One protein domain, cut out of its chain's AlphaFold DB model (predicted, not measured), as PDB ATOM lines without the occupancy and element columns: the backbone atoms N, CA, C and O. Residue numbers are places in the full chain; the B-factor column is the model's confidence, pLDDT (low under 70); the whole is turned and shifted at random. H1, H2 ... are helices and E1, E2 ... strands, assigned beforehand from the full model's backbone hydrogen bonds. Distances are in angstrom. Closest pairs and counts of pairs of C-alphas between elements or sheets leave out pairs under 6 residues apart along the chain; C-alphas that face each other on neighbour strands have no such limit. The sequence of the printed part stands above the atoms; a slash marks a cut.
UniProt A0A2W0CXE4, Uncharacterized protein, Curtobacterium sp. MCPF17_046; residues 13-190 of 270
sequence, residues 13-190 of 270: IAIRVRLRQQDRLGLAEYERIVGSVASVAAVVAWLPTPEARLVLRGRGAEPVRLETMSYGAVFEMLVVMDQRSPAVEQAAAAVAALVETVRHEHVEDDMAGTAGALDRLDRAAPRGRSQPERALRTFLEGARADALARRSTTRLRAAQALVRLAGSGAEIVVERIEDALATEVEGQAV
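What this domain is: This is residues 13 to 190 of the 270 residues of an uncharacterized protein of Curtobacterium sp. MCPF17_046 (UniProt A0A2W0CXE4). A strongly twisted sheet of five strands has two helices, H1 and H2, over one face, and a helical hairpin, H3 and H4, packs beyond them away from the sheet, with H5 between, touching H1, H2, H3 and H4 and only grazing the sheet with its residues 165 to 166. The small edge strand E5 and the loop before it lie at one end of the long axis, and the loop between H2 and H3 lies at the other. The printed part has 178 residues, with five named helices and five named strands in the order E1 H1 E2 E3 H2 H3 H4 H5 E4 E5; the sheet runs E2 E3 E1 E4 E5, all antiparallel. The class is mixed, helices and strands. The whole is compact, with a radius of gyration of the C-alphas of 15.5 A and spans of 46 by 39 by 28 A.

Where its parts are: Find C-alpha 13 at (-10.389, 46.193, 94.233); from there E1, residues 13 to 19, runs 19.9 A. Beside it in the sheet are E3, residues 74 to 81, 22.9 A long, and E4, residues 171 to 177, 18.7 A long. Next to E3 look for E2, residues 65 to 71, 19.8 A long; next to E4 look for E5, residues 187 to 189, which ends at C-alpha 189 at (-14.988, 41.766, 102.068). The longest helix, H1, residues 27 to 46, begins at C-alpha 27 at (14.183, 35.833, 100.618) and runs 28.4 A. H2, residues 86 to 103, is 25.3 A long, and H4, residues 131 to 148, is 25.9 A long. H3 is residues 114 to 124, 15.5 A, and H5 is residues 154 to 167, 19.9 A.

How they stand to each other: Start at the sheet, whose edge strands are E2 and E5. E2 and E3 form a hairpin, with N 69 and O 76 at 2.8 A. Between E3 and E1, N 17 and O 77 are at 2.8 A; between E1 and E4, N 14 and O 175 are at 2.8 A. E4 and E5 form another hairpin, where N 176 and O 188 are at 2.9 A. H1 and H2 lie on the same face, making two layers, helices on one face of a sheet. H1 is over E3 and E1 at a height of 9.9 A over the sheet; H2 is over E1 and E4 at 9.0 A and runs along the strands, 7 degrees from E4 on the local plane. E1, H1 and E2 make a split strand-helix-strand unit, two strands running the same way with E3 between them, and its crossover is right-handed. H5 only grazes the sheet, with residues 165 to 166. It touches H1 at a steep tilt of 63 degrees, opposite ways, the closest C-alphas being those of Ser 36 and Ala 161, 4.6 A apart. H4, with residues 139 to 147, touches residues 155 to 159 of H5, about perpendicular at 80 degrees; C-alphas 143 and 156 are closest, at 4.7 A. H3 and H4 form a helical hairpin at a shallow tilt of 23 degrees, with C-alphas 122 and 140 closest at 5.7 A. H3 and H1 are apart. Every O i to N i+4 pair is within hydrogen-bond range in H2, H3, H4 and H5, and 15 of 16 in H1.

The domain as a whole: The two C-alphas farthest apart are those of Asp 110 and Thr 183, at 48.3 A. The printed part has no cut. The link from H1 to E2, residues 47 to 64, is long. The mean pLDDT of the printed part is 87.6; look for values under 70 at residues 21 to 24, 59 to 60 and 106 to 112.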
ATOM      1  N   ILE A  13     -10.307  47.620  93.889       84.44
ATOM      2  CA  ILE A  13     -10.389  46.193  94.233       84.44
ATOM      3  C   ILE A  13      -9.067  45.741  94.855       84.44
ATOM      4  O   ILE A  13      -8.001  45.899  94.259       84.44
ATOM      5  N   ALA A  14      -9.144  45.111  96.024       86.88
ATOM      6  CA  ALA A  14      -8.033  44.408  96.651       86.88
ATOM      7  C   ALA A  14      -8.173  42.891  96.587       86.88
ATOM      8  O   ALA A  14      -9.263  42.318  96.648       86.88
ATOM      9  N   ILE A  15      -7.010  42.247  96.552       88.19
ATOM     10  CA  ILE A  15      -6.829  40.823  96.790       88.19
ATOM     11  C   ILE A  15      -5.916  40.690  98.011       88.19
ATOM     12  O   ILE A  15      -4.719  40.982  97.938       88.19
ATOM     13  N   ARG A  16      -6.478  40.247  99.136       89.75
ATOM     14  CA  ARG A  16      -5.742  39.912 100.359       89.75
ATOM     15  C   ARG A  16      -5.441  38.416 100.341       89.75
ATOM     16  O   ARG A  16      -6.353  37.592 100.322       89.75
ATOM     17  N   VAL A  17      -4.161  38.057 100.321       88.38
ATOM     18  CA  VAL A  17      -3.691  36.667 100.293       88.38
ATOM     19  C   VAL A  17      -3.015  36.331 101.610       88.38
ATOM     20  O   VAL A  17      -2.057  36.990 102.005       88.38
ATOM     21  N   ARG A  18      -3.483  35.272 102.271       90.19
ATOM     22  CA  ARG A  18      -2.955  34.796 103.549       90.19
ATOM     23  C   ARG A  18      -2.379  33.393 103.406       90.19
ATOM     24  O   ARG A  18      -3.071  32.468 102.991       90.19
ATOM     25  N   LEU A  19      -1.119  33.227 103.790       86.12
ATOM     26  CA  LEU A  19      -0.424  31.948 103.886       86.12
ATOM     27  C   LEU A  19      -0.248  31.582 105.363       86.12
ATOM     28  O   LEU A  19       0.155  32.415 106.179       86.12
ATOM     29  N   ARG A  20      -0.543  30.329 105.712       80.81
ATOM     30  CA  ARG A  20      -0.357  29.781 107.065       80.81
ATOM     31  C   ARG A  20       0.916  28.919 107.114       80.81
ATOM     32  O   ARG A  20       1.422  28.508 106.073       80.81
ATOM     33  N   GLN A  21       1.408  28.641 108.325       67.62
ATOM     34  CA  GLN A  21       2.558  27.757 108.594       67.62
ATOM     35  C   GLN A  21       3.862  28.192 107.896       67.62
ATOM     36  O   GLN A  21       4.589  27.389 107.320       67.62
ATOM     37  N   GLN A  22       4.157  29.490 107.947       68.75
ATOM     38  CA  GLN A  22       5.395  30.070 107.428       68.75
ATOM     39  C   GLN A  22       6.425  30.227 108.555       68.75
ATOM     40  O   GLN A  22       6.634  31.330 109.054       68.75
ATOM     41  N   ASP A  23       7.051  29.123 108.980       59.09
ATOM     42  CA  ASP A  23       7.941  29.119 110.155       59.09
ATOM     43  C   ASP A  23       9.130  30.085 110.013       59.09
ATOM     44  O   ASP A  23       9.474  30.773 110.977       59.09
ATOM     45  N   ARG A  24       9.746  30.160 108.818       64.06
ATOM     46  CA  ARG A  24      10.720  31.197 108.410       64.06
ATOM     47  C   ARG A  24      10.728  31.384 106.891       64.06
ATOM     48  O   ARG A  24      11.298  30.563 106.179       64.06
ATOM     49  N   LEU A  25      10.190  32.500 106.403       74.38
ATOM     50  CA  LEU A  25      10.279  32.872 104.987       74.38
ATOM     51  C   LEU A  25      11.702  33.295 104.601       74.38
ATOM     52  O   LEU A  25      12.197  34.337 105.032       74.38
ATOM     53  N   GLY A  26      12.353  32.507 103.744       84.38
ATOM     54  CA  GLY A  26      13.596  32.916 103.088       84.38
ATOM     55  C   GLY A  26      13.341  33.935 101.970       84.38
ATOM     56  O   GLY A  26      12.291  33.908 101.331       84.38
ATOM     57  N   LEU A  27      14.320  34.796 101.659       86.31
ATOM     58  CA  LEU A  27      14.183  35.833 100.618       86.31
ATOM     59  C   LEU A  27      13.714  35.268  99.260       86.31
ATOM     60  O   LEU A  27      12.783  35.790  98.655       86.31
ATOM     61  N   ALA A  28      14.297  34.151  98.817       88.50
ATOM     62  CA  ALA A  28      13.940  33.499  97.552       88.50
ATOM     63  C   ALA A  28      12.534  32.858  97.545       88.50
ATOM     64  O   ALA A  28      11.996  32.536  96.481       88.50
ATOM     65  N   GLU A  29      11.944  32.634  98.719       87.06
ATOM     66  CA  GLU A  29      10.568  32.162  98.874       87.06
ATOM     67  C   GLU A  29       9.594  33.340  98.920       87.06
ATOM     68  O   GLU A  29       8.617  33.347  98.173       87.06
ATOM     69  N   TYR A  30       9.933  34.391  99.671       88.00
ATOM     70  CA  TYR A  30       9.234  35.675  99.660       88.00
ATOM     71  C   TYR A  30       9.085  36.238  98.235       88.00
ATOM     72  O   TYR A  30       7.967  36.451  97.768       88.00
ATOM     73  N   GLU A  31      10.182  36.375  97.478       90.12
ATOM     74  CA  GLU A  31      10.151  36.853  96.084       90.12
ATOM     75  C   GLU A  31       9.276  35.971  95.175       90.12
ATOM     76  O   GLU A  31       8.602  36.457  94.260       90.12
ATOM     77  N   ARG A  32       9.262  34.657  95.432       90.38
ATOM     78  CA  ARG A  32       8.452  33.683  94.689       90.38
ATOM     79  C   ARG A  32       6.966  33.820  95.013       90.38
ATOM     80  O   ARG A  32       6.157  33.690  94.093       90.38
ATOM     81  N   ILE A  33       6.611  34.073  96.270       89.88
ATOM     82  CA  ILE A  33       5.235  34.306  96.725       89.88
ATOM     83  C   ILE A  33       4.718  35.630  96.160       89.88
ATOM     84  O   ILE A  33       3.708  35.621  95.456       89.88
ATOM     85  N   VAL A  34       5.457  36.729  96.353       90.38
ATOM     86  CA  VAL A  34       5.145  38.059  95.794       90.38
ATOM     87  C   VAL A  34       4.955  37.971  94.278       90.38
ATOM     88  O   VAL A  34       3.924  38.378  93.746       90.38
ATOM     89  N   GLY A  35       5.897  37.342  93.567       91.50
ATOM     90  CA  GLY A  35       5.790  37.139  92.122       91.50
ATOM     91  C   GLY A  35       4.625  36.237  91.692       91.50
ATOM     92  O   GLY A  35       4.126  36.385  90.574       91.50
ATOM     93  N   SER A  36       4.171  35.318  92.551       93.38
ATOM     94  CA  SER A  36       3.011  34.461  92.273       93.38
ATOM     95  C   SER A  36       1.701  35.220  92.472       93.38
ATOM     96  O   SER A  36       0.868  35.198  91.569       93.38
ATOM     97  N   VAL A  37       1.533  35.962  93.571       93.69
ATOM     98  CA  VAL A  37       0.318  36.766  93.798       93.69
ATOM     99  C   VAL A  37       0.201  37.904  92.787       93.69
ATOM    100  O   VAL A  37      -0.869  38.069  92.211       93.69
ATOM    101  N   ALA A  38       1.291  38.602  92.450       92.50
ATOM    102  CA  ALA A  38       1.276  39.597  91.371       92.50
ATOM    103  C   ALA A  38       0.856  38.984  90.016       92.50
ATOM    104  O   ALA A  38       0.064  39.569  89.280       92.50
ATOM    105  N   SER A  39       1.311  37.760  89.709       94.38
ATOM    106  CA  SER A  39       0.870  37.042  88.502       94.38
ATOM    107  C   SER A  39      -0.621  36.683  88.541       94.38
ATOM    108  O   SER A  39      -1.258  36.642  87.493       94.38
ATOM    109  N   VAL A  40      -1.179  36.419  89.726       95.06
ATOM    110  CA  VAL A  40      -2.602  36.099  89.911       95.06
ATOM    111  C   VAL A  40      -3.476  37.353  89.845       95.06
ATOM    112  O   VAL A  40      -4.487  37.323  89.151       95.06
ATOM    113  N   ALA A  41      -3.055  38.474  90.437       94.12
ATOM    114  CA  ALA A  41      -3.713  39.773  90.272       94.12
ATOM    115  C   ALA A  41      -3.781  40.192  88.788       94.12
ATOM    116  O   ALA A  41      -4.834  40.594  88.295       94.12
ATOM    117  N   ALA A  42      -2.695  39.983  88.035       94.31
ATOM    118  CA  ALA A  42      -2.673  40.211  86.590       94.31
ATOM    119  C   ALA A  42      -3.627  39.284  85.803       94.31
ATOM    120  O   ALA A  42      -4.225  39.715  84.818       94.31
ATOM    121  N   VAL A  43      -3.817  38.026  86.231       95.31
ATOM    122  CA  VAL A  43      -4.848  37.135  85.657       95.31
ATOM    123  C   VAL A  43      -6.248  37.652  85.980       95.31
ATOM    124  O   VAL A  43      -7.074  37.733  85.076       95.31
ATOM    125  N   VAL A  44      -6.512  38.048  87.226       95.06
ATOM    126  CA  VAL A  44      -7.804  38.600  87.665       95.06
ATOM    127  C   VAL A  44      -8.193  39.847  86.861       95.06
ATOM    128  O   VAL A  44      -9.322  39.929  86.385       95.06
ATOM    129  N   ALA A  45      -7.252  40.764  86.615       93.50
ATOM    130  CA  ALA A  45      -7.473  41.934  85.758       93.50
ATOM    131  C   ALA A  45      -7.724  41.571  84.277       93.50
ATOM    132  O   ALA A  45      -8.458  42.268  83.578       93.50
ATOM    133  N   TRP A  46      -7.125  40.481  83.785       94.56
ATOM    134  CA  TRP A  46      -7.226  40.032  82.391       94.56
ATOM    135  C   TRP A  46      -8.481  39.193  82.093       94.56
ATOM    136  O   TRP A  46      -9.010  39.270  80.986       94.56
ATOM    137  N   LEU A  47      -8.990  38.417  83.056       95.06
ATOM    138  CA  LEU A  47     -10.133  37.506  82.868       95.06
ATOM    139  C   LEU A  47     -11.404  38.162  82.279       95.06
ATOM    140  O   LEU A  47     -12.058  37.506  81.464       95.06
ATOM    141  N   PRO A  48     -11.753  39.428  82.587       93.62
ATOM    142  CA  PRO A  48     -12.853  40.137  81.922       93.62
ATOM    143  C   PRO A  48     -12.642  40.425  80.427       93.62
ATOM    144  O   PRO A  48     -13.604  40.679  79.705       93.62
ATOM    145  N   THR A  49     -11.397  40.402  79.942       93.75
ATOM    146  CA  THR A  49     -11.020  40.738  78.556       93.75
ATOM    147  C   THR A  49     -10.017  39.724  77.972       93.75
ATOM    148  O   THR A  49      -8.908  40.089  77.586       93.75
ATOM    149  N   PRO A  50     -10.383  38.432  77.847       92.94
ATOM    150  CA  PRO A  50      -9.433  37.356  77.544       92.94
ATOM    151  C   PRO A  50      -8.817  37.425  76.135       92.94
ATOM    152  O   PRO A  50      -7.772  36.826  75.892       92.94
ATOM    153  N   GLU A  51      -9.424  38.182  75.216       93.00
ATOM    154  CA  GLU A  51      -8.863  38.476  73.888       93.00
ATOM    155  C   GLU A  51      -7.677  39.462  73.946       93.00
ATOM    156  O   GLU A  51      -6.881  39.555  73.010       93.00
ATOM    157  N   ALA A  52      -7.533  40.207  75.047       91.75
ATOM    158  CA  ALA A  52      -6.380  41.064  75.274       91.75
ATOM    159  C   ALA A  52      -5.122  40.228  75.554       91.75
ATOM    160  O   ALA A  52      -5.163  39.082  76.010       91.75
ATOM    161  N   ARG A  53      -3.948  40.822  75.331       92.50
ATOM    162  CA  ARG A  53      -2.677  40.178  75.670       92.50
ATOM    163  C   ARG A  53      -2.520  40.100  77.191       92.50
ATOM    164  O   ARG A  53      -2.363  41.131  77.834       92.50
ATOM    165  N   LEU A  54      -2.436  38.888  77.744       93.94
ATOM    166  CA  LEU A  54      -2.023  38.685  79.136       93.94
ATOM    167  C   LEU A  54      -0.589  39.204  79.351       93.94
ATOM    168  O   LEU A  54       0.366  38.737  78.716       93.94
ATOM    169  N   VAL A  55      -0.449  40.153  80.272       92.25
ATOM    170  CA  VAL A  55       0.805  40.791  80.686       92.25
ATOM    171  C   VAL A  55       0.926  40.616  82.199       92.25
ATOM    172  O   VAL A  55      -0.021  40.906  82.910       92.25
ATOM    173  N   LEU A  56       2.068  40.119  82.689       90.81
ATOM    174  CA  LEU A  56       2.282  39.843  84.126       90.81
ATOM    175  C   LEU A  56       3.161  40.890  84.835       90.81
ATOM    176  O   LEU A  56       3.398  40.767  86.032       90.81
ATOM    177  N   ARG A  57       3.726  41.848  84.088       85.69
ATOM    178  CA  ARG A  57       4.593  42.943  84.566       85.69
ATOM    179  C   ARG A  57       4.518  44.119  83.594       85.69
ATOM    180  O   ARG A  57       4.440  43.883  82.386       85.69
ATOM    181  N   GLY A  58       4.615  45.346  84.093       76.88
ATOM    182  CA  GLY A  58       4.431  46.573  83.324       76.88
ATOM    183  C   GLY A  58       3.022  47.160  83.439       76.88
ATOM    184  O   GLY A  58       2.166  46.676  84.179       76.88
ATOM    185  N   ARG A  59       2.790  48.238  82.679       69.31
ATOM    186  CA  ARG A  59       1.611  49.110  82.793       69.31
ATOM    187  C   ARG A  59       0.285  48.334  82.733       69.31
ATOM    188  O   ARG A  59       0.009  47.669  81.738       69.31
ATOM    189  N   GLY A  60      -0.532  48.474  83.778       69.00
ATOM    190  CA  GLY A  60      -1.838  47.816  83.917       69.00
ATOM    191  C   GLY A  60      -1.805  46.403  84.517       69.00
ATOM    192  O   GLY A  60      -2.865  45.847  84.777       69.00
ATOM    193  N   ALA A  61      -0.617  45.831  84.753       73.25
ATOM    194  CA  ALA A  61      -0.429  44.566  85.474       73.25
ATOM    195  C   ALA A  61       0.259  44.745  86.842       73.25
ATOM    196  O   ALA A  61       0.318  43.807  87.633       73.25
ATOM    197  N   GLU A  62       0.805  45.932  87.109       80.62
ATOM    198  CA  GLU A  62       1.377  46.306  88.401       80.62
ATOM    199  C   GLU A  62       0.278  46.830  89.343       80.62
ATOM    200  O   GLU A  62      -0.588  47.584  88.892       80.62
ATOM    201  N   PRO A  63       0.285  46.431  90.629       85.38
ATOM    202  CA  PRO A  63      -0.672  46.928  91.609       85.38
ATOM    203  C   PRO A  63      -0.377  48.384  91.989       85.38
ATOM    204  O   PRO A  63       0.771  48.824  91.945       85.38
ATOM    205  N   VAL A  64      -1.410  49.109  92.421       88.75
ATOM    206  CA  VAL A  64      -1.288  50.476  92.962       88.75
ATOM    207  C   VAL A  64      -0.529  50.452  94.281       88.75
ATOM    208  O   VAL A  64       0.308  51.312  94.550       88.75
ATOM    209  N   ARG A  65      -0.812  49.432  95.094       89.56
ATOM    210  CA  ARG A  65      -0.211  49.216  96.403       89.56
ATOM    211  C   ARG A  65      -0.021  47.729  96.641       89.56
ATOM    212  O   ARG A  65      -0.891  46.919  96.321       89.56
ATOM    213  N   LEU A  66       1.123  47.388  97.218       89.88
ATOM    214  CA  LEU A  66       1.420  46.054  97.705       89.88
ATOM    215  C   LEU A  66       1.950  46.189  99.126       89.88
ATOM    216  O   LEU A  66       2.971  46.837  99.342       89.88
ATOM    217  N   GLU A  67       1.259  45.574 100.076       90.62
ATOM    218  CA  GLU A  67       1.686  45.499 101.471       90.62
ATOM    219  C   GLU A  67       1.940  44.051 101.849       90.62
ATOM    220  O   GLU A  67       1.231  43.153 101.400       90.62
ATOM    221  N   THR A  68       2.934  43.820 102.700       89.56
ATOM    222  CA  THR A  68       3.218  42.497 103.261       89.56
ATOM    223  C   THR A  68       3.356  42.613 104.765       89.56
ATOM    224  O   THR A  68       4.131  43.439 105.249       89.56
ATOM    225  N   MET A  69       2.646  41.763 105.494       87.81
ATOM    226  CA  MET A  69       2.670  41.686 106.948       87.81
ATOM    227  C   MET A  69       2.996  40.250 107.356       87.81
ATOM    228  O   MET A  69       2.387  39.299 106.868       87.81
ATOM    229  N   SER A  70       3.959  40.074 108.255       84.12
ATOM    230  CA  SER A  70       4.292  38.774 108.836       84.12
ATOM    231  C   SER A  70       4.101  38.820 110.346       84.12
ATOM    232  O   SER A  70       4.637  39.691 111.032       84.12
ATOM    233  N   TYR A  71       3.315  37.883 110.873       82.56
ATOM    234  CA  TYR A  71       3.018  37.793 112.300       82.56
ATOM    235  C   TYR A  71       2.992  36.327 112.743       82.56
ATOM    236  O   TYR A  71       2.131  35.535 112.354       82.56
ATOM    237  N   GLY A  72       3.982  35.939 113.552       83.06
ATOM    238  CA  GLY A  72       4.211  34.538 113.910       83.06
ATOM    239  C   GLY A  72       4.419  33.671 112.663       83.06
ATOM    240  O   GLY A  72       5.247  33.993 111.817       83.06
ATOM    241  N   ALA A  73       3.639  32.594 112.543       82.00
ATOM    242  CA  ALA A  73       3.663  31.672 111.402       82.00
ATOM    243  C   ALA A  73       2.676  32.048 110.273       82.00
ATOM    244  O   ALA A  73       2.313  31.193 109.458       82.00
ATOM    245  N   VAL A  74       2.184  33.292 110.239       84.69
ATOM    246  CA  VAL A  74       1.277  33.798 109.199       84.69
ATOM    247  C   VAL A  74       1.994  34.849 108.360       84.69
ATOM    248  O   VAL A  74       2.607  35.774 108.895       84.69
ATOM    249  N   PHE A  75       1.873  34.717 107.041       88.19
ATOM    250  CA  PHE A  75       2.276  35.733 106.078       88.19
ATOM    251  C   PHE A  75       1.044  36.215 105.320       88.19
ATOM    252  O   PHE A  75       0.325  35.420 104.717       88.19
ATOM    253  N   GLU A  76       0.797  37.512 105.361       91.00
ATOM    254  CA  GLU A  76      -0.335  38.172 104.731       91.00
ATOM    255  C   GLU A  76       0.183  39.198 103.725       91.00
ATOM    256  O   GLU A  76       1.159  39.903 103.982       91.00
ATOM    257  N   MET A  77      -0.446  39.262 102.557       92.69
ATOM    258  CA  MET A  77      -0.096  40.214 101.514       92.69
ATOM    259  C   MET A  77      -1.359  40.812 100.913       92.69
ATOM    260  O   MET A  77      -2.213  40.090 100.400       92.69
ATOM    261  N   LEU A  78      -1.449  42.135 100.961       91.69
ATOM    262  CA  LEU A  78      -2.531  42.914 100.385       91.69
ATOM    263  C   LEU A  78      -2.070  43.481  99.044       91.69
ATOM    264  O   LEU A  78      -1.045  44.158  98.973       91.69
ATOM    265  N   VAL A  79      -2.818  43.199  97.980       91.75
ATOM    266  CA  VAL A  79      -2.537  43.690  96.628       91.75
ATOM    267  C   VAL A  79      -3.730  44.506  96.149       91.75
ATOM    268  O   VAL A  79      -4.785  43.943  95.866       91.75
ATOM    269  N   VAL A  80      -3.558  45.826  96.062       91.62
ATOM    270  CA  VAL A  80      -4.598  46.766  95.617       91.62
ATOM    271  C   VAL A  80      -4.422  47.070  94.131       91.62
ATOM    272  O   VAL A  80      -3.316  47.357  93.667       91.62
ATOM    273  N   MET A  81      -5.513  46.995  93.376       89.19
ATOM    274  CA  MET A  81      -5.549  47.139  91.923       89.19
ATOM    275  C   MET A  81      -6.371  48.373  91.527       89.19
ATOM    276  O   MET A  81      -7.495  48.514  92.005       89.19
ATOM    277  N   ASP A  82      -5.871  49.168  90.563       86.81
ATOM    278  CA  ASP A  82      -6.610  50.258  89.881       86.81
ATOM    279  C   ASP A  82      -7.663  49.646  88.947       86.81
ATOM    280  O   ASP A  82      -7.545  49.621  87.719       86.81
ATOM    281  N   GLN A  83      -8.638  48.989  89.562       85.44
ATOM    282  CA  GLN A  83      -9.704  48.240  88.930       85.44
ATOM    283  C   GLN A  83     -10.965  48.450  89.750       85.44
ATOM    284  O   GLN A  83     -10.994  48.193  90.947       85.44
ATOM    285  N   ARG A  84     -12.009  48.914  89.067       85.25
ATOM    286  CA  ARG A  84     -13.279  49.364  89.670       85.25
ATOM    287  C   ARG A  84     -14.485  48.675  89.030       85.25
ATOM    288  O   ARG A  84     -15.626  49.101  89.166       85.25
ATOM    289  N   SER A  85     -14.207  47.648  88.227       86.19
ATOM    290  CA  SER A  85     -15.195  46.943  87.419       86.19
ATOM    291  C   SER A  85     -15.734  45.733  88.180       86.19
ATOM    292  O   SER A  85     -14.933  44.886  88.589       86.19
ATOM    293  N   PRO A  86     -17.066  45.553  88.276       86.25
ATOM    294  CA  PRO A  86     -17.652  44.370  88.904       86.25
ATOM    295  C   PRO A  86     -17.276  43.071  88.171       86.25
ATOM    296  O   PRO A  86     -17.326  41.993  88.753       86.25
ATOM    297  N   ALA A  87     -16.838  43.139  86.906       89.38
ATOM    298  CA  ALA A  87     -16.314  41.969  86.201       89.38
ATOM    299  C   ALA A  87     -14.942  41.517  86.743       89.38
ATOM    300  O   ALA A  87     -14.666  40.319  86.774       89.38
ATOM    301  N   VAL A  88     -14.093  42.452  87.194       91.00
ATOM    302  CA  VAL A  88     -12.802  42.138  87.838       91.00
ATOM    303  C   VAL A  88     -13.038  41.574  89.239       91.00
ATOM    304  O   VAL A  88     -12.389  40.610  89.627       91.00
ATOM    305  N   GLU A  89     -14.019  42.104  89.966       90.69
ATOM    306  CA  GLU A  89     -14.469  41.572  91.257       90.69
ATOM    307  C   GLU A  89     -14.996  40.130  91.125       90.69
ATOM    308  O   GLU A  89     -14.561  39.237  91.851       90.69
ATOM    309  N   GLN A  90     -15.851  39.861  90.130       91.19
ATOM    310  CA  GLN A  90     -16.307  38.505  89.793       91.19
ATOM    311  C   GLN A  90     -15.147  37.577  89.403       91.19
ATOM    312  O   GLN A  90     -15.128  36.411  89.800       91.19
ATOM    313  N   ALA A  91     -14.162  38.077  88.649       93.31
ATOM    314  CA  ALA A  91     -12.958  37.323  88.312       93.31
ATOM    315  C   ALA A  91     -12.113  36.991  89.554       93.31
ATOM    316  O   ALA A  91     -11.644  35.860  89.690       93.31
ATOM    317  N   ALA A  92     -11.958  37.945  90.476       93.38
ATOM    318  CA  ALA A  92     -11.256  37.762  91.740       93.38
ATOM    319  C   ALA A  92     -11.957  36.704  92.603       93.38
ATOM    320  O   ALA A  92     -11.307  35.775  93.080       93.38
ATOM    321  N   ALA A  93     -13.285  36.787  92.729       92.25
ATOM    322  CA  ALA A  93     -14.094  35.826  93.475       92.25
ATOM    323  C   ALA A  93     -14.027  34.411  92.869       92.25
ATOM    324  O   ALA A  93     -13.882  33.438  93.606       92.25
ATOM    325  N   ALA A  94     -14.060  34.280  91.537       94.00
ATOM    326  CA  ALA A  94     -13.911  32.989  90.857       94.00
ATOM    327  C   ALA A  94     -12.516  32.367  91.065       94.00
ATOM    328  O   ALA A  94     -12.395  31.155  91.249       94.00
ATOM    329  N   VAL A  95     -11.460  33.188  91.072       95.44
ATOM    330  CA  VAL A  95     -10.088  32.746  91.374       95.44
ATOM    331  C   VAL A  95      -9.931  32.366  92.850       95.44
ATOM    332  O   VAL A  95      -9.321  31.338  93.141       95.44
ATOM    333  N   ALA A  96     -10.512  33.134  93.775       94.06
ATOM    334  CA  ALA A  96     -10.516  32.815  95.200       94.06
ATOM    335  C   ALA A  96     -11.246  31.490  95.482       94.06
ATOM    336  O   ALA A  96     -10.692  30.618  96.148       94.06
ATOM    337  N   ALA A  97     -12.432  31.293  94.895       92.25
ATOM    338  CA  ALA A  97     -13.197  30.052  95.004       92.25
ATOM    339  C   ALA A  97     -12.444  28.838  94.431       92.25
ATOM    340  O   ALA A  97     -12.457  27.770  95.041       92.25
ATOM    341  N   LEU A  98     -11.742  28.992  93.301       93.94
ATOM    342  CA  LEU A  98     -10.874  27.947  92.742       93.94
ATOM    343  C   LEU A  98      -9.746  27.564  93.714       93.94
ATOM    344  O   LEU A  98      -9.521  26.379  93.963       93.94
ATOM    345  N   VAL A  99      -9.033  28.553  94.261       92.69
ATOM    346  CA  VAL A  99      -7.907  28.311  95.177       92.69
ATOM    347  C   VAL A  99      -8.387  27.662  96.476       92.69
ATOM    348  O   VAL A  99      -7.803  26.662  96.885       92.69
ATOM    349  N   GLU A 100      -9.483  28.144  97.063       90.75
ATOM    350  CA  GLU A 100     -10.085  27.556  98.267       90.75
ATOM    351  C   GLU A 100     -10.621  26.133  98.014       90.75
ATOM    352  O   GLU A 100     -10.489  25.270  98.875       90.75
ATOM    353  N   THR A 101     -11.149  25.837  96.818       90.38
ATOM    354  CA  THR A 101     -11.590  24.471  96.468       90.38
ATOM    355  C   THR A 101     -10.411  23.494  96.419       90.38
ATOM    356  O   THR A 101     -10.477  22.422  97.017       90.38
ATOM    357  N   VAL A 102      -9.312  23.863  95.749       89.62
ATOM    358  CA  VAL A 102      -8.125  22.991  95.621       89.62
ATOM    359  C   VAL A 102      -7.330  22.889  96.922       89.62
ATOM    360  O   VAL A 102      -6.697  21.867  97.171       89.62
ATOM    361  N   ARG A 103      -7.380  23.914  97.777       84.50
ATOM    362  CA  ARG A 103      -6.725  23.934  99.092       84.50
ATOM    363  C   ARG A 103      -7.128  22.757  99.990       84.50
ATOM    364  O   ARG A 103      -6.286  22.267 100.740       84.50
ATOM    365  N   HIS A 104      -8.388  22.323  99.924       77.06
ATOM    366  CA  HIS A 104      -8.915  21.206 100.725       77.06
ATOM    367  C   HIS A 104      -8.868  19.855  99.991       77.06
ATOM    368  O   HIS A 104      -9.274  18.837 100.551       77.06
ATOM    369  N   GLU A 105      -8.388  19.816  98.744       78.38
ATOM    370  CA  GLU A 105      -8.321  18.599  97.932       78.38
ATOM    371  C   GLU A 105      -7.016  17.831  98.195       78.38
ATOM    372  O   GLU A 105      -5.911  18.340  97.988       78.38
ATOM    373  N   HIS A 106      -7.128  16.569  98.621       65.50
ATOM    374  CA  HIS A 106      -5.961  15.713  98.831       65.50
ATOM    375  C   HIS A 106      -5.213  15.422  97.517       65.50
ATOM    376  O   HIS A 106      -5.795  15.184  96.460       65.50
ATOM    377  N   VAL A 107      -3.882  15.433  97.596       68.62
ATOM    378  CA  VAL A 107      -2.984  15.225  96.456       68.62
ATOM    379  C   VAL A 107      -2.679  13.734  96.307       68.62
ATOM    380  O   VAL A 107      -1.873  13.204  97.063       68.62
ATOM    381  N   GLU A 108      -3.277  13.065  95.324       63.12
ATOM    382  CA  GLU A 108      -2.831  11.728  94.902       63.12
ATOM    383  C   GLU A 108      -1.495  11.810  94.138       63.12
ATOM    384  O   GLU A 108      -1.297  12.720  93.323       63.12
ATOM    385  N   ASP A 109      -0.592  10.851  94.373       57.16
ATOM    386  CA  ASP A 109       0.760  10.828  93.787       57.16
ATOM    387  C   ASP A 109       0.754  10.721  92.250       57.16
ATOM    388  O   ASP A 109       1.607  11.308  91.578       57.16
ATOM    389  N   ASP A 110      -0.255  10.067  91.667       55.09
ATOM    390  CA  ASP A 110      -0.431   9.926  90.211       55.09
ATOM    391  C   ASP A 110      -0.665  11.271  89.488       55.09
ATOM    392  O   ASP A 110      -0.547  11.371  88.264       55.09
ATOM    393  N   MET A 111      -0.944  12.341  90.239       59.34
ATOM    394  CA  MET A 111      -1.093  13.710  89.734       59.34
ATOM    395  C   MET A 111       0.224  14.511  89.759       59.34
ATOM    396  O   MET A 111       0.209  15.734  89.578       59.34
ATOM    397  N   ALA A 112       1.367  13.851  89.979       64.50
ATOM    398  CA  ALA A 112       2.678  14.485  90.053       64.50
ATOM    399  C   ALA A 112       3.054  15.279  88.783       64.50
ATOM    400  O   ALA A 112       3.008  14.803  87.646       64.50
ATOM    401  N   GLY A 113       3.529  16.510  88.993       82.81
ATOM    402  CA  GLY A 113       4.051  17.386  87.944       82.81
ATOM    403  C   GLY A 113       3.053  18.420  87.408       82.81
ATOM    404  O   GLY A 113       1.875  18.458  87.754       82.81
ATOM    405  N   THR A 114       3.553  19.316  86.547       86.69
ATOM    406  CA  THR A 114       2.815  20.529  86.132       86.69
ATOM    407  C   THR A 114       1.483  20.215  85.442       86.69
ATOM    408  O   THR A 114       0.507  20.919  85.673       86.69
ATOM    409  N   ALA A 115       1.424  19.177  84.602       88.50
ATOM    410  CA  ALA A 115       0.203  18.847  83.866       88.50
ATOM    411  C   ALA A 115      -0.909  18.307  84.784       88.50
ATOM    412  O   ALA A 115      -2.046  18.741  84.639       88.50
ATOM    413  N   GLY A 116      -0.581  17.440  85.753       89.31
ATOM    414  CA  GLY A 116      -1.542  16.928  86.739       89.31
ATOM    415  C   GLY A 116      -2.052  18.026  87.674       89.31
ATOM    416  O   GLY A 116      -3.255  18.173  87.864       89.31
ATOM    417  N   ALA A 117      -1.165  18.893  88.168       90.31
ATOM    418  CA  ALA A 117      -1.570  20.034  88.992       90.31
ATOM    419  C   ALA A 117      -2.502  21.025  88.255       90.31
ATOM    420  O   ALA A 117      -3.427  21.570  88.857       90.31
ATOM    421  N   LEU A 118      -2.295  21.241  86.949       93.19
ATOM    422  CA  LEU A 118      -3.199  22.049  86.117       93.19
ATOM    423  C   LEU A 118      -4.526  21.336  85.821       93.19
ATOM    424  O   LEU A 118      -5.563  21.989  85.795       93.19
ATOM    425  N   ASP A 119      -4.505  20.016  85.627       91.62
ATOM    426  CA  ASP A 119      -5.703  19.184  85.460       91.62
ATOM    427  C   ASP A 119      -6.604  19.226  86.706       91.62
ATOM    428  O   ASP A 119      -7.825  19.305  86.584       91.62
ATOM    429  N   ARG A 120      -6.005  19.278  87.906       90.81
ATOM    430  CA  ARG A 120      -6.727  19.496  89.168       90.81
ATOM    431  C   ARG A 120      -7.394  20.870  89.226       90.81
ATOM    432  O   ARG A 120      -8.593  20.941  89.474       90.81
ATOM    433  N   LEU A 121      -6.652  21.949  88.946       92.56
ATOM    434  CA  LEU A 121      -7.230  23.302  88.896       92.56
ATOM    435  C   LEU A 121      -8.388  23.385  87.889       92.56
ATOM    436  O   LEU A 121      -9.410  23.987  88.194       92.56
ATOM    437  N   ASP A 122      -8.258  22.772  86.710       92.69
ATOM    438  CA  ASP A 122      -9.325  22.749  85.700       92.69
ATOM    439  C   ASP A 122     -10.558  21.946  86.165       92.69
ATOM    440  O   ASP A 122     -11.703  22.363  85.971       92.69
ATOM    441  N   ARG A 123     -10.348  20.828  86.874       90.56
ATOM    442  CA  ARG A 123     -11.435  20.055  87.495       90.56
ATOM    443  C   ARG A 123     -12.159  20.823  88.604       90.56
ATOM    444  O   ARG A 123     -13.391  20.738  88.657       90.56
ATOM    445  N   ALA A 124     -11.425  21.567  89.426       91.12
ATOM    446  CA  ALA A 124     -11.935  22.385  90.528       91.12
ATOM    447  C   ALA A 124     -12.465  23.769  90.098       91.12
ATOM    448  O   ALA A 124     -13.087  24.464  90.898       91.12
ATOM    449  N   ALA A 125     -12.243  24.186  88.847       91.19
ATOM    450  CA  ALA A 125     -12.673  25.490  88.352       91.19
ATOM    451  C   ALA A 125     -14.204  25.674  88.436       91.19
ATOM    452  O   ALA A 125     -14.950  24.793  87.984       91.19
ATOM    453  N   PRO A 126     -14.691  26.831  88.937       89.00
ATOM    454  CA  PRO A 126     -16.113  27.153  88.955       89.00
ATOM    455  C   PRO A 126     -16.767  26.969  87.579       89.00
ATOM    456  O   PRO A 126     -16.279  27.442  86.547       89.00
ATOM    457  N   ARG A 127     -17.880  26.226  87.552       86.81
ATOM    458  CA  ARG A 127     -18.562  25.827  86.307       86.81
ATOM    459  C   ARG A 127     -19.710  26.749  85.897       86.81
ATOM    460  O   ARG A 127     -20.396  26.432  84.919       86.81
ATOM    461  N   GLY A 128     -19.887  27.885  86.572       82.44
ATOM    462  CA  GLY A 128     -20.948  28.844  86.293       82.44
ATOM    463  C   GLY A 128     -20.889  29.462  84.894       82.44
ATOM    464  O   GLY A 128     -19.984  29.230  84.084       82.44
ATOM    465  N   ARG A 129     -21.943  30.213  84.564       84.81
ATOM    466  CA  ARG A 129     -22.176  30.760  83.216       84.81
ATOM    467  C   ARG A 129     -21.598  32.164  83.020       84.81
ATOM    468  O   ARG A 129     -21.731  32.709  81.918       84.81
ATOM    469  N   SER A 130     -20.971  32.757  84.037       88.81
ATOM    470  CA  SER A 130     -20.408  34.104  83.918       88.81
ATOM    471  C   SER A 130     -19.312  34.160  82.844       88.81
ATOM    472  O   SER A 130     -18.815  33.138  82.350       88.81
ATOM    473  N   GLN A 131     -18.973  35.366  82.396       90.75
ATOM    474  CA  GLN A 131     -17.867  35.548  81.457       90.75
ATOM    475  C   GLN A 131     -16.504  35.236  82.124       90.75
ATOM    476  O   GLN A 131     -15.757  34.464  81.514       90.75
ATOM    477  N   PRO A 132     -16.202  35.683  83.366       91.31
ATOM    478  CA  PRO A 132     -14.920  35.387  84.008       91.31
ATOM    479  C   PRO A 132     -14.684  33.897  84.293       91.31
ATOM    480  O   PRO A 132     -13.587  33.404  84.049       91.31
ATOM    481  N   GLU A 133     -15.697  33.138  84.728       92.75
ATOM    482  CA  GLU A 133     -15.554  31.688  84.978       92.75
ATOM    483  C   GLU A 133     -15.316  30.883  83.693       92.75
ATOM    484  O   GLU A 133     -14.583  29.892  83.682       92.75
ATOM    485  N   ARG A 134     -15.942  31.294  82.582       94.31
ATOM    486  CA  ARG A 134     -15.682  30.691  81.266       94.31
ATOM    487  C   ARG A 134     -14.268  31.020  80.792       94.31
ATOM    488  O   ARG A 134     -13.555  30.110  80.377       94.31
ATOM    489  N   ALA A 135     -13.840  32.276  80.930       95.50
ATOM    490  CA  ALA A 135     -12.477  32.695  80.615       95.50
ATOM    491  C   ALA A 135     -11.428  31.951  81.465       95.50
ATOM    492  O   ALA A 135     -10.410  31.522  80.926       95.50
ATOM    493  N   LEU A 136     -11.699  31.728  82.757       96.19
ATOM    494  CA  LEU A 136     -10.816  31.006  83.678       96.19
ATOM    495  C   LEU A 136     -10.638  29.540  83.267       96.19
ATOM    496  O   LEU A 136      -9.507  29.063  83.202       96.19
ATOM    497  N   ARG A 137     -11.723  28.846  82.900       95.69
ATOM    498  CA  ARG A 137     -11.648  27.475  82.367       95.69
ATOM    499  C   ARG A 137     -10.859  27.405  81.059       95.69
ATOM    500  O   ARG A 137      -9.889  26.663  80.975       95.69
ATOM    501  N   THR A 138     -11.176  28.247  80.073       95.69
ATOM    502  CA  THR A 138     -10.424  28.297  78.802       95.69
ATOM    503  C   THR A 138      -8.944  28.662  79.006       95.69
ATOM    504  O   THR A 138      -8.067  28.176  78.286       95.69
ATOM    505  N   PHE A 139      -8.629  29.484  80.010       97.31
ATOM    506  CA  PHE A 139      -7.257  29.784  80.416       97.31
ATOM    507  C   PHE A 139      -6.530  28.557  80.993       97.31
ATOM    508  O   PHE A 139      -5.391  28.297  80.593       97.31
ATOM    509  N   LEU A 140      -7.171  27.790  81.883       97.00
ATOM    510  CA  LEU A 140      -6.601  26.578  82.487       97.00
ATOM    511  C   LEU A 140      -6.424  25.456  81.454       97.00
ATOM    512  O   LEU A 140      -5.328  24.903  81.347       97.00
ATOM    513  N   GLU A 141      -7.431  25.202  80.616       95.69
ATOM    514  CA  GLU A 141      -7.353  24.280  79.476       95.69
ATOM    515  C   GLU A 141      -6.186  24.655  78.541       95.69
ATOM    516  O   GLU A 141      -5.334  23.825  78.204       95.69
ATOM    517  N   GLY A 142      -6.080  25.940  78.184       96.25
ATOM    518  CA  GLY A 142      -4.992  26.459  77.358       96.25
ATOM    519  C   GLY A 142      -3.610  26.347  78.015       96.25
ATOM    520  O   GLY A 142      -2.619  26.132  77.314       96.25
ATOM    521  N   ALA A 143      -3.518  26.477  79.343       97.06
ATOM    522  CA  ALA A 143      -2.277  26.289  80.095       97.06
ATOM    523  C   ALA A 143      -1.874  24.808  80.169       97.06
ATOM    524  O   ALA A 143      -0.702  24.480  79.985       97.06
ATOM    525  N   ARG A 144      -2.841  23.904  80.368       95.38
ATOM    526  CA  ARG A 144      -2.659  22.445  80.333       95.38
ATOM    527  C   ARG A 144      -2.166  21.989  78.958       95.38
ATOM    528  O   ARG A 144      -1.201  21.229  78.875       95.38
ATOM    529  N   ALA A 145      -2.744  22.517  77.877       95.81
ATOM    530  CA  ALA A 145      -2.279  22.270  76.512       95.81
ATOM    531  C   ALA A 145      -0.837  22.768  76.276       95.81
ATOM    532  O   ALA A 145      -0.043  22.069  75.644       95.81
ATOM    533  N   ASP A 146      -0.467  23.939  76.808       96.38
ATOM    534  CA  ASP A 146       0.912  24.444  76.757       96.38
ATOM    535  C   ASP A 146       1.888  23.579  77.576       96.38
ATOM    536  O   ASP A 146       2.992  23.305  77.100       96.38
ATOM    537  N   ALA A 147       1.484  23.093  78.755       95.19
ATOM    538  CA  ALA A 147       2.286  22.192  79.585       95.19
ATOM    539  C   ALA A 147       2.557  20.849  78.887       95.19
ATOM    540  O   ALA A 147       3.709  20.417  78.806       95.19
ATOM    541  N   LEU A 148       1.520  20.218  78.320       93.81
ATOM    542  CA  LEU A 148       1.637  18.973  77.551       93.81
ATOM    543  C   LEU A 148       2.508  19.158  76.296       93.81
ATOM    544  O   LEU A 148       3.345  18.309  75.989       93.81
ATOM    545  N   ALA A 149       2.383  20.303  75.619       95.38
ATOM    546  CA  ALA A 149       3.227  20.684  74.487       95.38
ATOM    547  C   ALA A 149       4.633  21.190  74.888       95.38
ATOM    548  O   ALA A 149       5.408  21.576  74.012       95.38
ATOM    549  N   ARG A 150       4.968  21.209  76.189       94.38
ATOM    550  CA  ARG A 150       6.243  21.694  76.756       94.38
ATOM    551  C   ARG A 150       6.598  23.140  76.352       94.38
ATOM    552  O   ARG A 150       7.773  23.482  76.217       94.38
ATOM    553  N   ARG A 151       5.595  24.005  76.160       94.94
ATOM    554  CA  ARG A 151       5.757  25.415  75.755       94.94
ATOM    555  C   ARG A 151       5.806  26.350  76.965       94.94
ATOM    556  O   ARG A 151       4.875  26.401  77.756       94.94
ATOM    557  N   SER A 152       6.849  27.172  77.074       93.31
ATOM    558  CA  SER A 152       7.084  28.095  78.201       93.31
ATOM    559  C   SER A 152       6.354  29.451  78.075       93.31
ATOM    560  O   SER A 152       6.958  30.524  78.217       93.31
ATOM    561  N   THR A 153       5.042  29.408  77.811       95.75
ATOM    562  CA  THR A 153       4.189  30.586  77.545       95.75
ATOM    563  C   THR A 153       3.906  31.432  78.796       95.75
ATOM    564  O   THR A 153       4.019  30.963  79.929       95.75
ATOM    565  N   THR A 154       3.499  32.695  78.607       95.94
ATOM    566  CA  THR A 154       3.024  33.564  79.703       95.94
ATOM    567  C   THR A 154       1.820  32.956  80.424       95.94
ATOM    568  O   THR A 154       1.768  32.980  81.651       95.94
ATOM    569  N   ARG A 155       0.892  32.351  79.664       96.56
ATOM    570  CA  ARG A 155      -0.286  31.645  80.186       96.56
ATOM    571  C   ARG A 155       0.120  30.518  81.137       96.56
ATOM    572  O   ARG A 155      -0.373  30.470  82.258       96.56
ATOM    573  N   LEU A 156       1.072  29.670  80.731       97.00
ATOM    574  CA  LEU A 156       1.570  28.587  81.579       97.00
ATOM    575  C   LEU A 156       2.214  29.118  82.869       97.00
ATOM    576  O   LEU A 156       1.909  28.611  83.944       97.00
ATOM    577  N   ARG A 157       3.049  30.164  82.794       95.81
ATOM    578  CA  ARG A 157       3.686  30.768  83.986       95.81
ATOM    579  C   ARG A 157       2.663  31.337  84.973       95.81
ATOM    580  O   ARG A 157       2.840  31.200  86.181       95.81
ATOM    581  N   ALA A 158       1.603  31.955  84.455       96.31
ATOM    582  CA  ALA A 158       0.506  32.491  85.251       96.31
ATOM    583  C   ALA A 158      -0.319  31.371  85.909       96.31
ATOM    584  O   ALA A 158      -0.572  31.412  87.110       96.31
ATOM    585  N   ALA A 159      -0.645  30.306  85.173       96.81
ATOM    586  CA  ALA A 159      -1.340  29.150  85.739       96.81
ATOM    587  C   ALA A 159      -0.477  28.409  86.784       96.81
ATOM    588  O   ALA A 159      -0.972  27.992  87.826       96.81
ATOM    589  N   GLN A 160       0.843  28.339  86.582       95.62
ATOM    590  CA  GLN A 160       1.794  27.857  87.590       95.62
ATOM    591  C   GLN A 160       1.867  28.753  88.841       95.62
ATOM    592  O   GLN A 160       2.333  28.293  89.881       95.62
ATOM    593  N   ALA A 161       1.457  30.025  88.784       95.38
ATOM    594  CA  ALA A 161       1.300  30.851  89.982       95.38
ATOM    595  C   ALA A 161       0.066  30.427  90.797       95.38
ATOM    596  O   ALA A 161       0.200  30.234  92.002       95.38
ATOM    597  N   LEU A 162      -1.075  30.164  90.143       95.12
ATOM    598  CA  LEU A 162      -2.267  29.596  90.793       95.12
ATOM    599  C   LEU A 162      -1.962  28.245  91.460       95.12
ATOM    600  O   LEU A 162      -2.273  28.069  92.634       95.12
ATOM    601  N   VAL A 163      -1.277  27.331  90.752       93.81
ATOM    602  CA  VAL A 163      -0.840  26.031  91.311       93.81
ATOM    603  C   VAL A 163      -0.022  26.223  92.590       93.81
ATOM    604  O   VAL A 163      -0.223  25.500  93.561       93.81
ATOM    605  N   ARG A 164       0.903  27.192  92.598       91.69
ATOM    606  CA  ARG A 164       1.762  27.459  93.758       91.69
ATOM    607  C   ARG A 164       0.973  28.014  94.939       91.69
ATOM    608  O   ARG A 164       1.158  27.507  96.033       91.69
ATOM    609  N   LEU A 165       0.080  28.985  94.735       91.94
ATOM    610  CA  LEU A 165      -0.734  29.524  95.835       91.94
ATOM    611  C   LEU A 165      -1.669  28.465  96.433       91.94
ATOM    612  O   LEU A 165      -1.709  28.321  97.652       91.94
ATOM    613  N   ALA A 166      -2.349  27.679  95.593       90.94
ATOM    614  CA  ALA A 166      -3.190  26.577  96.058       90.94
ATOM    615  C   ALA A 166      -2.374  25.516  96.822       90.94
ATOM    616  O   ALA A 166      -2.754  25.120  97.920       90.94
ATOM    617  N   GLY A 167      -1.205  25.121  96.300       87.56
ATOM    618  CA  GLY A 167      -0.297  24.180  96.970       87.56
ATOM    619  C   GLY A 167       0.343  24.713  98.261       87.56
ATOM    620  O   GLY A 167       0.690  23.924  99.132       87.56
ATOM    621  N   SER A 168       0.465  26.035  98.415       87.38
ATOM    622  CA  SER A 168       0.880  26.702  99.659       87.38
ATOM    623  C   SER A 168      -0.272  26.915 100.654       87.38
ATOM    624  O   SER A 168      -0.079  27.583 101.669       87.38
ATOM    625  N   GLY A 169      -1.471  26.386 100.378       86.12
ATOM    626  CA  GLY A 169      -2.633  26.497 101.261       86.12
ATOM    627  C   GLY A 169      -3.156  27.928 101.424       86.12
ATOM    628  O   GLY A 169      -3.640  28.274 102.503       86.12
ATOM    629  N   ALA A 170      -3.010  28.758 100.385       90.88
ATOM    630  CA  ALA A 170      -3.384  30.166 100.419       90.88
ATOM    631  C   ALA A 170      -4.890  30.375 100.627       90.88
ATOM    632  O   ALA A 170      -5.710  29.786  99.929       90.88
ATOM    633  N   GLU A 171      -5.235  31.293 101.526       93.31
ATOM    634  CA  GLU A 171      -6.578  31.861 101.645       93.31
ATOM    635  C   GLU A 171      -6.598  33.165 100.841       93.31
ATOM    636  O   GLU A 171      -5.699  33.995 101.003       93.31
ATOM    637  N   ILE A 172      -7.590  33.352  99.970       93.25
ATOM    638  CA  ILE A 172      -7.736  34.572  99.166       93.25
ATOM    639  C   ILE A 172      -9.057  35.244  99.535       93.25
ATOM    640  O   ILE A 172     -10.123  34.664  99.342       93.25
ATOM    641  N   VAL A 173      -8.975  36.475 100.031       92.50
ATOM    642  CA  VAL A 173     -10.121  37.348 100.302       92.50
ATOM    643  C   VAL A 173     -10.110  38.480  99.278       92.50
ATOM    644  O   VAL A 173      -9.060  39.045  98.967       92.50
ATOM    645  N   VAL A 174     -11.280  38.789  98.725       91.94
ATOM    646  CA  VAL A 174     -11.481  39.907  97.797       91.94
ATOM    647  C   VAL A 174     -12.143  41.035  98.570       91.94
ATOM    648  O   VAL A 174     -13.121  40.797  99.274       91.94
ATOM    649  N   GLU A 175     -11.621  42.250  98.450       90.38
ATOM    650  CA  GLU A 175     -12.088  43.416  99.203       90.38
ATOM    651  C   GLU A 175     -12.352  44.596  98.266       90.38
ATOM    652  O   GLU A 175     -11.654  44.776  97.267       90.38
ATOM    653  N   ARG A 176     -13.349  45.417  98.602       87.12
ATOM    654  CA  ARG A 176     -13.527  46.754  98.024       87.12
ATOM    655  C   ARG A 176     -12.939  47.787  98.972       87.12
ATOM    656  O   ARG A 176     -13.252  47.751 100.160       87.12
ATOM    657  N   ILE A 177     -12.133  48.700  98.447       85.81
ATOM    658  CA  ILE A 177     -11.459  49.770  99.196       85.81
ATOM    659  C   ILE A 177     -11.932  51.120  98.657       85.81
ATOM    660  O   ILE A 177     -12.107  51.266  97.451       85.81
ATOM    661  N   GLU A 178     -12.118  52.117  99.523       80.19
ATOM    662  CA  GLU A 178     -12.545  53.461  99.100       80.19
ATOM    663  C   GLU A 178     -11.424  54.299  98.459       80.19
ATOM    664  O   GLU A 178     -11.684  55.027  97.502       80.19
ATOM    665  N   ASP A 179     -10.191  54.182  98.965       79.69
ATOM    666  CA  ASP A 179      -8.988  54.829  98.428       79.69
ATOM    667  C   ASP A 179      -7.742  53.940  98.626       79.69
ATOM    668  O   ASP A 179      -7.348  53.630  99.751       79.69
ATOM    669  N   ALA A 180      -7.087  53.547  97.530       80.75
ATOM    670  CA  ALA A 180      -5.845  52.770  97.557       80.75
ATOM    671  C   ALA A 180      -4.654  53.529  98.181       80.75
ATOM    672  O   ALA A 180      -3.684  52.902  98.622       80.75
ATOM    673  N   LEU A 181      -4.705  54.866  98.197       80.38
ATOM    674  CA  LEU A 181      -3.636  55.761  98.644       80.38
ATOM    675  C   LEU A 181      -3.834  56.293 100.076       80.38
ATOM    676  O   LEU A 181      -2.961  57.009 100.572       80.38
ATOM    677  N   ALA A 182      -4.928  55.929 100.755       78.62
ATOM    678  CA  ALA A 182      -5.162  56.256 102.164       78.62
ATOM    679  C   ALA A 182      -4.038  55.712 103.066       78.62
ATOM    680  O   ALA A 182      -3.420  54.706 102.739       78.62
ATOM    681  N   THR A 183      -3.748  56.324 104.217       72.19
ATOM    682  CA  THR A 183      -2.649  55.841 105.082       72.19
ATOM    683  C   THR A 183      -2.860  54.389 105.525       72.19
ATOM    684  O   THR A 183      -1.942  53.574 105.426       72.19
ATOM    685  N   GLU A 184      -4.082  54.049 105.924       77.06
ATOM    686  CA  GLU A 184      -4.507  52.707 106.330       77.06
ATOM    687  C   GLU A 184      -5.548  52.186 105.330       77.06
ATOM    688  O   GLU A 184      -6.358  52.960 104.820       77.06
ATOM    689  N   VAL A 185      -5.500  50.889 105.009       76.50
ATOM    690  CA  VAL A 185      -6.401  50.272 104.024       76.50
ATOM    691  C   VAL A 185      -7.474  49.458 104.732       76.50
ATOM    692  O   VAL A 185      -7.264  48.298 105.092       76.50
ATOM    693  N   GLU A 186      -8.644  50.064 104.890       76.25
ATOM    694  CA  GLU A 186      -9.860  49.365 105.297       76.25
ATOM    695  C   GLU A 186     -10.614  48.876 104.053       76.25
ATOM    696  O   GLU A 186     -10.813  49.618 103.087       76.25
ATOM    697  N   GLY A 187     -10.998  47.597 104.056       73.19
ATOM    698  CA  GLY A 187     -11.624  46.932 102.918       73.19
ATOM    699  C   GLY A 187     -12.876  46.166 103.326       73.19
ATOM    700  O   GLY A 187     -12.854  45.386 104.279       73.19
ATOM    701  N   GLN A 188     -13.972  46.345 102.589       75.75
ATOM    702  CA  GLN A 188     -15.169  45.525 102.765       75.75
ATOM    703  C   GLN A 188     -15.012  44.219 101.985       75.75
ATOM    704  O   GLN A 188     -14.904  44.235 100.757       75.75
ATOM    705  N   ALA A 189     -15.042  43.086 102.688       75.00
ATOM    706  CA  ALA A 189     -14.988  41.766 102.068       75.00
ATOM    707  C   ALA A 189     -16.169  41.549 101.104       75.00
ATOM    708  O   ALA A 189     -17.340  41.690 101.468       75.00
ATOM    709  N   VAL A 190     -15.847  41.171  99.871       75.75
ATOM    710  CA  VAL A 190     -16.806  40.783  98.841       75.75
ATOM    711  C   VAL A 190     -17.265  39.360  99.130       75.75
ATOM    712  O   VAL A 190     -16.455  38.433  99.177       75.75
TER     713      VAL A 190